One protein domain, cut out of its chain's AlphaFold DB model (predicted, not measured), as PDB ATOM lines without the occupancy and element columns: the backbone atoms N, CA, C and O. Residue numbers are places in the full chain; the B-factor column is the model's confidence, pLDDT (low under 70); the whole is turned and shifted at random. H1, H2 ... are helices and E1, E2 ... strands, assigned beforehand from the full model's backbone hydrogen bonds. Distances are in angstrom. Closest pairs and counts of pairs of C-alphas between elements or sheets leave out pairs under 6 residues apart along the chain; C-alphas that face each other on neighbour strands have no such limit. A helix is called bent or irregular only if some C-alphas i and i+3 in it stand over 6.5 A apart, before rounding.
ATOM      1  N   VAL A  32     -43.704 -33.927   8.139       92.94
ATOM      2  CA  VAL A  32     -44.818 -34.653   7.512       92.94
ATOM      3  C   VAL A  32     -46.144 -34.057   7.971       92.94
ATOM      4  O   VAL A  32     -46.405 -33.960   9.167       92.94
ATOM      5  N   VAL A  33     -46.994 -33.689   7.014       93.56
ATOM      6  CA  VAL A  33     -48.382 -33.270   7.237       93.56
ATOM      7  C   VAL A  33     -49.303 -34.446   6.956       93.56
ATOM      8  O   VAL A  33     -49.146 -35.114   5.936       93.56
ATOM      9  N   ILE A  34     -50.268 -34.680   7.842       93.31
ATOM     10  CA  ILE A  34     -51.298 -35.713   7.733       93.31
ATOM     11  C   ILE A  34     -52.627 -35.072   8.139       93.31
ATOM     12  O   ILE A  34     -52.878 -34.828   9.323       93.31
ATOM     13  N   GLY A  35     -53.465 -34.751   7.153       90.31
ATOM     14  CA  GLY A  35     -54.706 -34.017   7.396       90.31
ATOM     15  C   GLY A  35     -54.429 -32.647   8.023       90.31
ATOM     16  O   GLY A  35     -53.777 -31.808   7.413       90.31
ATOM     17  N   ASN A  36     -54.918 -32.421   9.244       91.62
ATOM     18  CA  ASN A  36     -54.730 -31.176  10.005       91.62
ATOM     19  C   ASN A  36     -53.610 -31.255  11.063       91.62
ATOM     20  O   ASN A  36     -53.504 -30.374  11.917       91.62
ATOM     21  N   LYS A  37     -52.790 -32.310  11.049       93.69
ATOM     22  CA  LYS A  37     -51.621 -32.451  11.925       93.69
ATOM     23  C   LYS A  37     -50.341 -32.380  11.108       93.69
ATOM     24  O   LYS A  37     -50.298 -32.853   9.976       93.69
ATOM     25  N   ALA A  38     -49.293 -31.822  11.696       94.06
ATOM     26  CA  ALA A  38     -47.955 -31.822  11.132       94.06
ATOM     27  C   ALA A  38     -46.940 -32.226  12.207       94.06
ATOM     28  O   ALA A  38     -47.079 -31.844  13.366       94.06
ATOM     29  N   PHE A  39     -45.930 -32.999  11.832       94.94
ATOM     30  CA  PHE A  39     -44.907 -33.492  12.751       94.94
ATOM     31  C   PHE A  39     -43.529 -33.203  12.173       94.94
ATOM     32  O   PHE A  39     -43.292 -33.485  10.994       94.94
ATOM     33  N   ASP A  40     -42.631 -32.649  12.984       94.56
ATOM     34  CA  ASP A  40     -41.226 -32.552  12.594       94.56
ATOM     35  C   ASP A  40     -40.586 -33.948  12.516       94.56
ATOM     36  O   ASP A  40     -41.065 -34.914  13.116       94.56
ATOM     37  N   LEU A  41     -39.492 -34.062  11.763       93.38
ATOM     38  CA  LEU A  41     -38.825 -35.340  11.519       93.38
ATOM     39  C   LEU A  41     -38.330 -36.014  12.810       93.38
ATOM     40  O   LEU A  41     -38.384 -37.237  12.924       93.38
ATOM     41  N   THR A  42     -37.839 -35.241  13.775       91.94
ATOM     42  CA  THR A  42     -37.314 -35.753  15.047       91.94
ATOM     43  C   THR A  42     -38.448 -36.304  15.901       91.94
ATOM     44  O   THR A  42     -38.395 -37.472  16.295       91.94
ATOM     45  N   TYR A  43     -39.523 -35.527  16.080       93.44
ATOM     46  CA  TYR A  43     -40.713 -35.969  16.805       93.44
ATOM     47  C   TYR A  43     -41.364 -37.190  16.147       93.44
ATOM     48  O   TYR A  43     -41.781 -38.118  16.844       93.44
ATOM     49  N   ALA A  44     -41.404 -37.222  14.809       90.38
ATOM     50  CA  ALA A  44     -41.946 -38.340  14.041       90.38
ATOM     51  C   ALA A  44     -41.124 -39.633  14.185       90.38
ATOM     52  O   ALA A  44     -41.684 -40.729  14.167       90.38
ATOM     53  N   ASN A  45     -39.803 -39.516  14.353       89.94
ATOM     54  CA  ASN A  45     -38.892 -40.652  14.505       89.94
ATOM     55  C   ASN A  45     -38.786 -41.175  15.948       89.94
ATOM     56  O   ASN A  45     -38.156 -42.208  16.182       89.94
ATOM     57  N   ASN A  46     -39.393 -40.498  16.923       92.62
ATOM     58  CA  ASN A  46     -39.401 -40.951  18.305       92.62
ATOM     59  C   ASN A  46     -40.481 -42.025  18.524       92.62
ATOM     60  O   ASN A  46     -41.681 -41.766  18.421       92.62
ATOM     61  N   GLN A  47     -40.062 -43.239  18.895       92.25
ATOM     62  CA  GLN A  47     -40.962 -44.379  19.103       92.25
ATOM     63  C   GLN A  47     -42.031 -44.120  20.179       92.25
ATOM     64  O   GLN A  47     -43.125 -44.680  20.094       92.25
ATOM     65  N   ALA A  48     -41.757 -43.250  21.158       92.88
ATOM     66  CA  ALA A  48     -42.736 -42.868  22.174       92.88
ATOM     67  C   ALA A  48     -43.976 -42.169  21.577       92.88
ATOM     68  O   ALA A  48     -45.067 -42.271  22.137       92.88
ATOM     69  N   ASN A  49     -43.832 -41.531  20.409       93.44
ATOM     70  CA  ASN A  49     -44.877 -40.744  19.748       93.44
ATOM     71  C   ASN A  49     -45.655 -41.545  18.686       93.44
ATOM     72  O   ASN A  49     -46.618 -41.047  18.099       93.44
ATOM     73  N   ALA A  50     -45.281 -42.809  18.449       90.31
ATOM     74  CA  ALA A  50     -45.815 -43.632  17.361       90.31
ATOM     75  C   ALA A  50     -47.347 -43.793  17.398       90.31
ATOM     76  O   ALA A  50     -47.986 -43.873  16.347       90.31
ATOM     77  N   ASN A  51     -47.949 -43.803  18.592       93.25
ATOM     78  CA  ASN A  51     -49.400 -43.912  18.757       93.25
ATOM     79  C   ASN A  51     -50.142 -42.674  18.236       93.25
ATOM     80  O   ASN A  51     -51.197 -42.809  17.616       93.25
ATOM     81  N   GLU A  52     -49.599 -41.473  18.455       92.62
ATOM     82  CA  GLU A  52     -50.211 -40.231  17.974       92.62
ATOM     83  C   GLU A  52     -50.160 -40.164  16.445       92.62
ATOM     84  O   GLU A  52     -51.168 -39.883  15.794       92.62
ATOM     85  N   ILE A  53     -49.004 -40.496  15.870       91.88
ATOM     86  CA  ILE A  53     -48.783 -40.482  14.422       91.88
ATOM     87  C   ILE A  53     -49.664 -41.536  13.747       91.88
ATOM     88  O   ILE A  53     -50.364 -41.231  12.785       91.88
ATOM     89  N   SER A  54     -49.714 -42.757  14.291       92.00
ATOM     90  CA  SER A  54     -50.588 -43.823  13.780       92.00
ATOM     91  C   SER A  54     -52.064 -43.432  13.855       92.00
ATOM     92  O   SER A  54     -52.833 -43.734  12.942       92.00
ATOM     93  N   SER A  55     -52.463 -42.712  14.906       92.06
ATOM     94  CA  SER A  55     -53.825 -42.181  15.031       92.06
ATOM     95  C   SER A  55     -54.120 -41.123  13.964       92.06
ATOM     96  O   SER A  55     -55.191 -41.163  13.366       92.06
ATOM     97  N   ALA A  56     -53.168 -40.230  13.668       91.75
ATOM     98  CA  ALA A  56     -53.295 -39.250  12.587       91.75
ATOM     99  C   ALA A  56     -53.401 -39.925  11.207       91.75
ATOM    100  O   ALA A  56     -54.268 -39.570  10.415       91.75
ATOM    101  N   ILE A  57     -52.582 -40.951  10.946       90.88
ATOM    102  CA  ILE A  57     -52.648 -41.756   9.713       90.88
ATOM    103  C   ILE A  57     -54.018 -42.430   9.584       90.88
ATOM    104  O   ILE A  57     -54.622 -42.405   8.516       90.88
ATOM    105  N   THR A  58     -54.522 -43.013  10.675       91.31
ATOM    106  CA  THR A  58     -55.805 -43.732  10.681       91.31
ATOM    107  C   THR A  58     -56.997 -42.788  10.527       91.31
ATOM    108  O   THR A  58     -57.983 -43.150   9.889       91.31
ATOM    109  N   ALA A  59     -56.909 -41.573  11.077       89.88
ATOM    110  CA  ALA A  59     -57.906 -40.525  10.871       89.88
ATOM    111  C   ALA A  59     -57.998 -40.088   9.395       89.88
ATOM    112  O   ALA A  59     -59.058 -39.641   8.954       89.88
ATOM    113  N   GLY A  60     -56.917 -40.276   8.630       81.50
ATOM    114  CA  GLY A  60     -56.858 -40.010   7.200       81.50
ATOM    115  C   GLY A  60     -56.730 -38.525   6.857       81.50
ATOM    116  O   GLY A  60     -56.599 -37.657   7.719       81.50
ATOM    117  N   GLY A  61     -56.742 -38.240   5.556       86.19
ATOM    118  CA  GLY A  61     -56.507 -36.908   5.002       86.19
ATOM    119  C   GLY A  61     -55.356 -36.899   4.001       86.19
ATOM    120  O   GLY A  61     -54.708 -37.918   3.753       86.19
ATOM    121  N   GLU A  62     -55.123 -35.741   3.394       87.56
ATOM    122  CA  GLU A  62     -54.006 -35.559   2.470       87.56
ATOM    123  C   GLU A  62     -52.676 -35.582   3.228       87.56
ATOM    124  O   GLU A  62     -52.578 -35.097   4.358       87.56
ATOM    125  N   VAL A  63     -51.660 -36.172   2.595       91.50
ATOM    126  CA  VAL A  63     -50.321 -36.302   3.171       91.50
ATOM    127  C   VAL A  63     -49.331 -35.517   2.328       91.50
ATOM    128  O   VAL A  63     -49.224 -35.732   1.115       91.50
ATOM    129  N   TYR A  64     -48.585 -34.638   2.988       91.81
ATOM    130  CA  TYR A  64     -47.559 -33.803   2.373       91.81
ATOM    131  C   TYR A  64     -46.239 -33.956   3.121       91.81
ATOM    132  O   TYR A  64     -46.227 -34.117   4.338       91.81
ATOM    133  N   ILE A  65     -45.124 -33.896   2.398       91.94
ATOM    134  CA  ILE A  65     -43.782 -34.029   2.974       91.94
ATOM    135  C   ILE A  65     -42.954 -32.823   2.552       91.94
ATOM    136  O   ILE A  65     -42.926 -32.492   1.367       91.94
ATOM    137  N   LYS A  66     -42.269 -32.178   3.497       91.12
ATOM    138  CA  LYS A  66     -41.257 -31.166   3.179       91.12
ATOM    139  C   LYS A  66     -39.928 -31.868   2.938       91.12
ATOM    140  O   LYS A  66     -39.399 -32.499   3.849       91.12
ATOM    141  N   ASP A  67     -39.398 -31.804   1.725       87.06
ATOM    142  CA  ASP A  67     -38.100 -32.401   1.415       87.06
ATOM    143  C   ASP A  67     -36.933 -31.609   2.042       87.06
ATOM    144  O   ASP A  67     -37.113 -30.536   2.622       87.06
ATOM    145  N   PHE A  68     -35.719 -32.162   1.953       85.69
ATOM    146  CA  PHE A  68     -34.499 -31.529   2.475       85.69
ATOM    147  C   PHE A  68     -34.009 -30.336   1.642       85.69
ATOM    148  O   PHE A  68     -33.094 -29.633   2.066       85.69
ATOM    149  N   GLU A  69     -34.624 -30.086   0.487       79.94
ATOM    150  CA  GLU A  69     -34.418 -28.882  -0.320       79.94
ATOM    151  C   GLU A  69     -35.423 -27.773   0.061       79.94
ATOM    152  O   GLU A  69     -35.347 -26.660  -0.457       79.94
ATOM    153  N   GLY A  70     -36.340 -28.054   0.998       80.19
ATOM    154  CA  GLY A  70     -37.338 -27.124   1.518       80.19
ATOM    155  C   GLY A  70     -38.651 -27.087   0.731       80.19
ATOM    156  O   GLY A  70     -39.519 -26.278   1.065       80.19
ATOM    157  N   ASN A  71     -38.826 -27.945  -0.276       82.81
ATOM    158  CA  ASN A  71     -40.030 -28.000  -1.101       82.81
ATOM    159  C   ASN A  71     -41.084 -28.933  -0.499       82.81
ATOM    160  O   ASN A  71     -40.772 -30.002   0.023       82.81
ATOM    161  N   TRP A  72     -42.359 -28.582  -0.657       87.12
ATOM    162  CA  TRP A  72     -43.463 -29.469  -0.298       87.12
ATOM    163  C   TRP A  72     -43.772 -30.450  -1.427       87.12
ATOM    164  O   TRP A  72     -43.885 -30.059  -2.588       87.12
ATOM    165  N   LYS A  73     -43.940 -31.727  -1.088       86.50
ATOM    166  CA  LYS A  73     -44.247 -32.831  -2.001       86.50
ATOM    167  C   LYS A  73     -45.579 -33.464  -1.626       86.50
ATOM    168  O   LYS A  73     -45.819 -33.752  -0.455       86.50
ATOM    169  N   GLY A  74     -46.429 -33.721  -2.616       87.19
ATOM    170  CA  GLY A  74     -47.617 -34.552  -2.413       87.19
ATOM    171  C   GLY A  74     -47.214 -36.018  -2.269       87.19
ATOM    172  O   GLY A  74     -46.523 -36.538  -3.142       87.19
ATOM    173  N   ASN A  75     -47.656 -36.702  -1.210       83.81
ATOM    174  CA  ASN A  75     -47.270 -38.099  -0.959       83.81
ATOM    175  C   ASN A  75     -47.695 -39.051  -2.094       83.81
ATOM    176  O   ASN A  75     -46.977 -39.986  -2.426       83.81
ATOM    177  N   VAL A  76     -48.852 -38.796  -2.718       77.31
ATOM    178  CA  VAL A  76     -49.378 -39.632  -3.814       77.31
ATOM    179  C   VAL A  76     -48.722 -39.306  -5.158       77.31
ATOM    180  O   VAL A  76     -48.447 -40.210  -5.942       77.31
ATOM    181  N   SER A  77     -48.479 -38.024  -5.455       76.31
ATOM    182  CA  SER A  77     -47.959 -37.596  -6.762       76.31
ATOM    183  C   SER A  77     -46.432 -37.604  -6.845       76.31
ATOM    184  O   SER A  77     -45.889 -37.656  -7.946       76.31
ATOM    185  N   GLY A  78     -45.731 -37.479  -5.713       76.62
ATOM    186  CA  GLY A  78     -44.284 -37.239  -5.655       76.62
ATOM    187  C   GLY A  78     -43.846 -35.890  -6.248       76.62
ATOM    188  O   GLY A  78     -42.654 -35.573  -6.271       76.62
ATOM    189  N   LEU A  79     -44.790 -35.083  -6.737       75.62
ATOM    190  CA  LEU A  79     -44.533 -33.793  -7.363       75.62
ATOM    191  C   LEU A  79     -44.434 -32.696  -6.308       75.62
ATOM    192  O   LEU A  79     -45.068 -32.770  -5.253       75.62
ATOM    193  N   THR A  80     -43.663 -31.657  -6.626       80.38
ATOM    194  CA  THR A  80     -43.662 -30.423  -5.841       80.38
ATOM    195  C   THR A  80     -45.042 -29.775  -5.912       80.38
ATOM    196  O   THR A  80     -45.582 -29.578  -7.000       80.38
ATOM    197  N   ILE A  81     -45.611 -29.464  -4.751       74.38
ATOM    198  CA  ILE A  81     -46.925 -28.843  -4.596       74.38
ATOM    199  C   ILE A  81     -46.788 -27.414  -4.074       74.38
ATOM    200  O   ILE A  81     -45.818 -27.066  -3.402       74.38
ATOM    201  N   ASN A  82     -47.779 -26.577  -4.373       73.19
ATOM    202  CA  ASN A  82     -47.865 -25.249  -3.782       73.19
ATOM    203  C   ASN A  82     -48.306 -25.380  -2.316       73.19
ATOM    204  O   ASN A  82     -49.373 -25.928  -2.062       73.19
ATOM    205  N   ALA A  83     -47.542 -24.827  -1.370       76.94
ATOM    206  CA  ALA A  83     -47.888 -24.819   0.054       76.94
ATOM    207  C   ALA A  83     -49.268 -24.190   0.358       76.94
ATOM    208  O   ALA A  83     -49.850 -24.464   1.402       76.94
ATOM    209  N   ASN A  84     -49.841 -23.407  -0.568       73.44
ATOM    210  CA  ASN A  84     -51.210 -22.886  -0.484       73.44
ATOM    211  C   ASN A  84     -52.307 -23.958  -0.408       73.44
ATOM    212  O   ASN A  84     -53.405 -23.655   0.051       73.44
ATOM    213  N   ILE A  85     -52.037 -25.184  -0.865       79.38
ATOM    214  CA  ILE A  85     -53.017 -26.277  -0.798       79.38
ATOM    215  C   ILE A  85     -52.980 -27.015   0.545       79.38
ATOM    216  O   ILE A  85     -53.879 -27.800   0.828       79.38
ATOM    217  N   ILE A  86     -51.950 -26.779   1.366       84.38
ATOM    218  CA  ILE A  86     -51.826 -27.418   2.675       84.38
ATOM    219  C   ILE A  86     -52.866 -26.779   3.613       84.38
ATOM    220  O   ILE A  86     -52.912 -25.546   3.725       84.38
ATOM    221  N   PRO A  87     -53.724 -27.584   4.269       85.12
ATOM    222  CA  PRO A  87     -54.733 -27.069   5.189       85.12
ATOM    223  C   PRO A  87     -54.084 -26.421   6.418       85.12
ATOM    224  O   PRO A  87     -52.874 -26.489   6.620       85.12
ATOM    225  N   ALA A  88     -54.897 -25.798   7.270       87.56
ATOM    226  CA  ALA A  88     -54.420 -25.366   8.578       87.56
ATOM    227  C   ALA A  88     -53.965 -26.596   9.375       87.56
ATOM    228  O   ALA A  88     -54.674 -27.608   9.411       87.56
ATOM    229  N   VAL A  89     -52.797 -26.505  10.008       90.38
ATOM    230  CA  VAL A  89     -52.198 -27.625  10.733       90.38
ATOM    231  C   VAL A  89     -51.780 -27.245  12.142       90.38
ATOM    232  O   VAL A  89     -51.283 -26.151  12.406       90.38
ATOM    233  N   THR A  90     -51.916 -28.208  13.044       92.88
ATOM    234  CA  THR A  90     -51.235 -28.200  14.334       92.88
ATOM    235  C   THR A  90     -49.906 -28.932  14.170       92.88
ATOM    236  O   THR A  90     -49.886 -30.143  13.950       92.88
ATOM    237  N   TYR A  91     -48.806 -28.184  14.227       92.31
ATOM    238  CA  TYR A  91     -47.440 -28.674  14.088       92.31
ATOM    239  C   TYR A  91     -46.844 -29.008  15.448       92.31
ATOM    240  O   TYR A  91     -46.787 -28.146  16.326       92.31
ATOM    241  N   THR A  92     -46.371 -30.236  15.602       93.56
ATOM    242  CA  THR A  92     -45.749 -30.719  16.831       93.56
ATOM    243  C   THR A  92     -44.280 -31.032  16.593       93.56
ATOM    244  O   THR A  92     -43.922 -31.684  15.609       93.56
ATOM    245  N   SER A  93     -43.455 -30.566  17.526       90.38
ATOM    246  CA  SER A  93     -42.027 -30.849  17.602       90.38
ATOM    247  C   SER A  93     -41.592 -31.135  19.038       90.38
ATOM    248  O   SER A  93     -42.380 -30.942  19.968       90.38
ATOM    249  N   ASP A  94     -40.338 -31.544  19.232       84.94
ATOM    250  CA  ASP A  94     -39.757 -31.737  20.571       84.94
ATOM    251  C   ASP A  94     -39.768 -30.450  21.424       84.94
ATOM    252  O   ASP A  94     -39.839 -30.521  22.651       84.94
ATOM    253  N   ASP A  95     -39.791 -29.276  20.784       82.38
ATOM    254  CA  ASP A  95     -39.871 -27.964  21.444       82.38
ATOM    255  C   ASP A  95     -41.318 -27.531  21.770       82.38
ATOM    256  O   ASP A  95     -41.546 -26.478  22.372       82.38
ATOM    257  N   GLY A  96     -42.313 -28.339  21.386       87.38
ATOM    258  CA  GLY A  96     -43.733 -28.108  21.643       87.38
ATOM    259  C   GLY A  96     -44.592 -27.995  20.383       87.38
ATOM    260  O   GLY A  96     -44.190 -28.358  19.273       87.38
ATOM    261  N   THR A  97     -45.818 -27.501  20.572       89.88
ATOM    262  CA  THR A  97     -46.861 -27.443  19.538       89.88
ATOM    263  C   THR A  97     -47.159 -26.006  19.110       89.88
ATOM    264  O   THR A  97     -47.305 -25.119  19.948       89.88
ATOM    265  N   SER A  98     -47.302 -25.784  17.803       88.25
ATOM    266  CA  SER A  98     -47.682 -24.506  17.187       88.25
ATOM    267  C   SER A  98     -48.809 -24.704  16.173       88.25
ATOM    268  O   SER A  98     -48.907 -25.756  15.551       88.25
ATOM    269  N   ASN A  99     -49.657 -23.694  15.978       87.94
ATOM    270  CA  ASN A  99     -50.699 -23.726  14.948       87.94
ATOM    271  C   ASN A  99     -50.283 -22.879  13.748       87.94
ATOM    272  O   ASN A  99     -49.805 -21.757  13.914       87.94
ATOM    273  N   PHE A 100     -50.512 -23.414  12.555       82.88
ATOM    274  CA  PHE A 100     -50.265 -22.748  11.285       82.88
ATOM    275  C   PHE A 100     -51.569 -22.666  10.490       82.88
ATOM    276  O   PHE A 100     -52.259 -23.671  10.312       82.88
ATOM    277  N   ASP A 101     -51.913 -21.461  10.038       81.12
ATOM    278  CA  ASP A 101     -53.111 -21.213   9.234       81.12
ATOM    279  C   ASP A 101     -53.018 -21.878   7.852       81.12
ATOM    280  O   ASP A 101     -51.933 -22.184   7.364       81.12
TER     281      ASP A 101
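This is residues 32 to 101 of the 592 residues of the protein "LYZ2 domain-containing protein" of Clostridium estertheticum (UniProt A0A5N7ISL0). A strongly twisted, curled sheet of six strands makes the wall of this domain, and H2 packs over one face of it near E1 and E2, with the short H1 on that same face. The opposite face has no named helix, and a long loop, residues 75 to 88, runs from edge strand E4 to E5. The printed part has 70 residues, in the order E1 E2 H1 H2 E3 E4 E5 E6; the sheet's order is E4 E3 E1 E2 E5 E6, mixed, and the class is mixed, helices and strands. The whole is compact, with a radius of gyration of the C-alphas of 11.7 A and spans of 31 by 24 by 22 A.

Find C-alpha 32 at (-44.818, -34.653, 7.512), where E1, residues 32 to 34, begins. Next come E2, residues 37 to 39, and H1, residues 41 to 45. H2, residues 47 to 59, runs 19.2 A from C-alpha 47 at (-40.962, -44.379, 19.103); it is irregular, with C-alphas 48 and 51 7.6 A apart. Then look for E3, residues 63 to 66, 10.4 A long, and E4, residues 72 to 74. E5, residues 89 to 93, is 12.7 A long, and E6, residues 96 to 100, is 13.4 A long and ends at C-alpha 100, (-50.265, -22.748, 11.285).

Start at the hairpin E1 and E2, antiparallel: N 34 and O 37 are 2.8 A apart. On the other side of E1 is E3, antiparallel, with N 33 and O 64 at 2.8 A. E3 and E4 form a hairpin, with N 73 and O 65 at 2.8 A. E2 and E5 are parallel at 25 degrees, with N 92 and O 38 at 2.8 A. E5 and E6 form a hairpin, with N 91 and O 98 at 2.8 A. H2 is on the sheet at a height over the sheet of 10.2 A, over E2, and only just along the strands, at 29 degrees to E2 on the local plane; the C-alphas of Lys 37 and Ala 56 are their closest, 7.0 A. H1 is on the same face, at a height over the sheet of 7.3 A, only just over none of the strands, with 2 of its C-alphas falling on E2. With residues 49 to 53 alone, H2 only just touches H1, only at the corner, with 3 pairs of C-alphas within 8 A; the closest are those of Tyr 43 and Asn 49, 7.0 A. E2, H1, H2 and E3 make a split strand-helix-strand unit, two strands running the same way with E1 between them, its crossover right-handed. H2 on one face of the sheet makes two layers, one of helix and one of strands. Every O i to N i+4 pair is within hydrogen-bond range in H1, and 7 of 9 are in H2.

Look to Ala 48 and Asn 82 for the two C-alphas farthest apart, 31.8 A. The printed part has no cut, and its one long link is E4 to E5, with 14 residues. The mean pLDDT of the printed part is 87.6, and no printed residue is under 70.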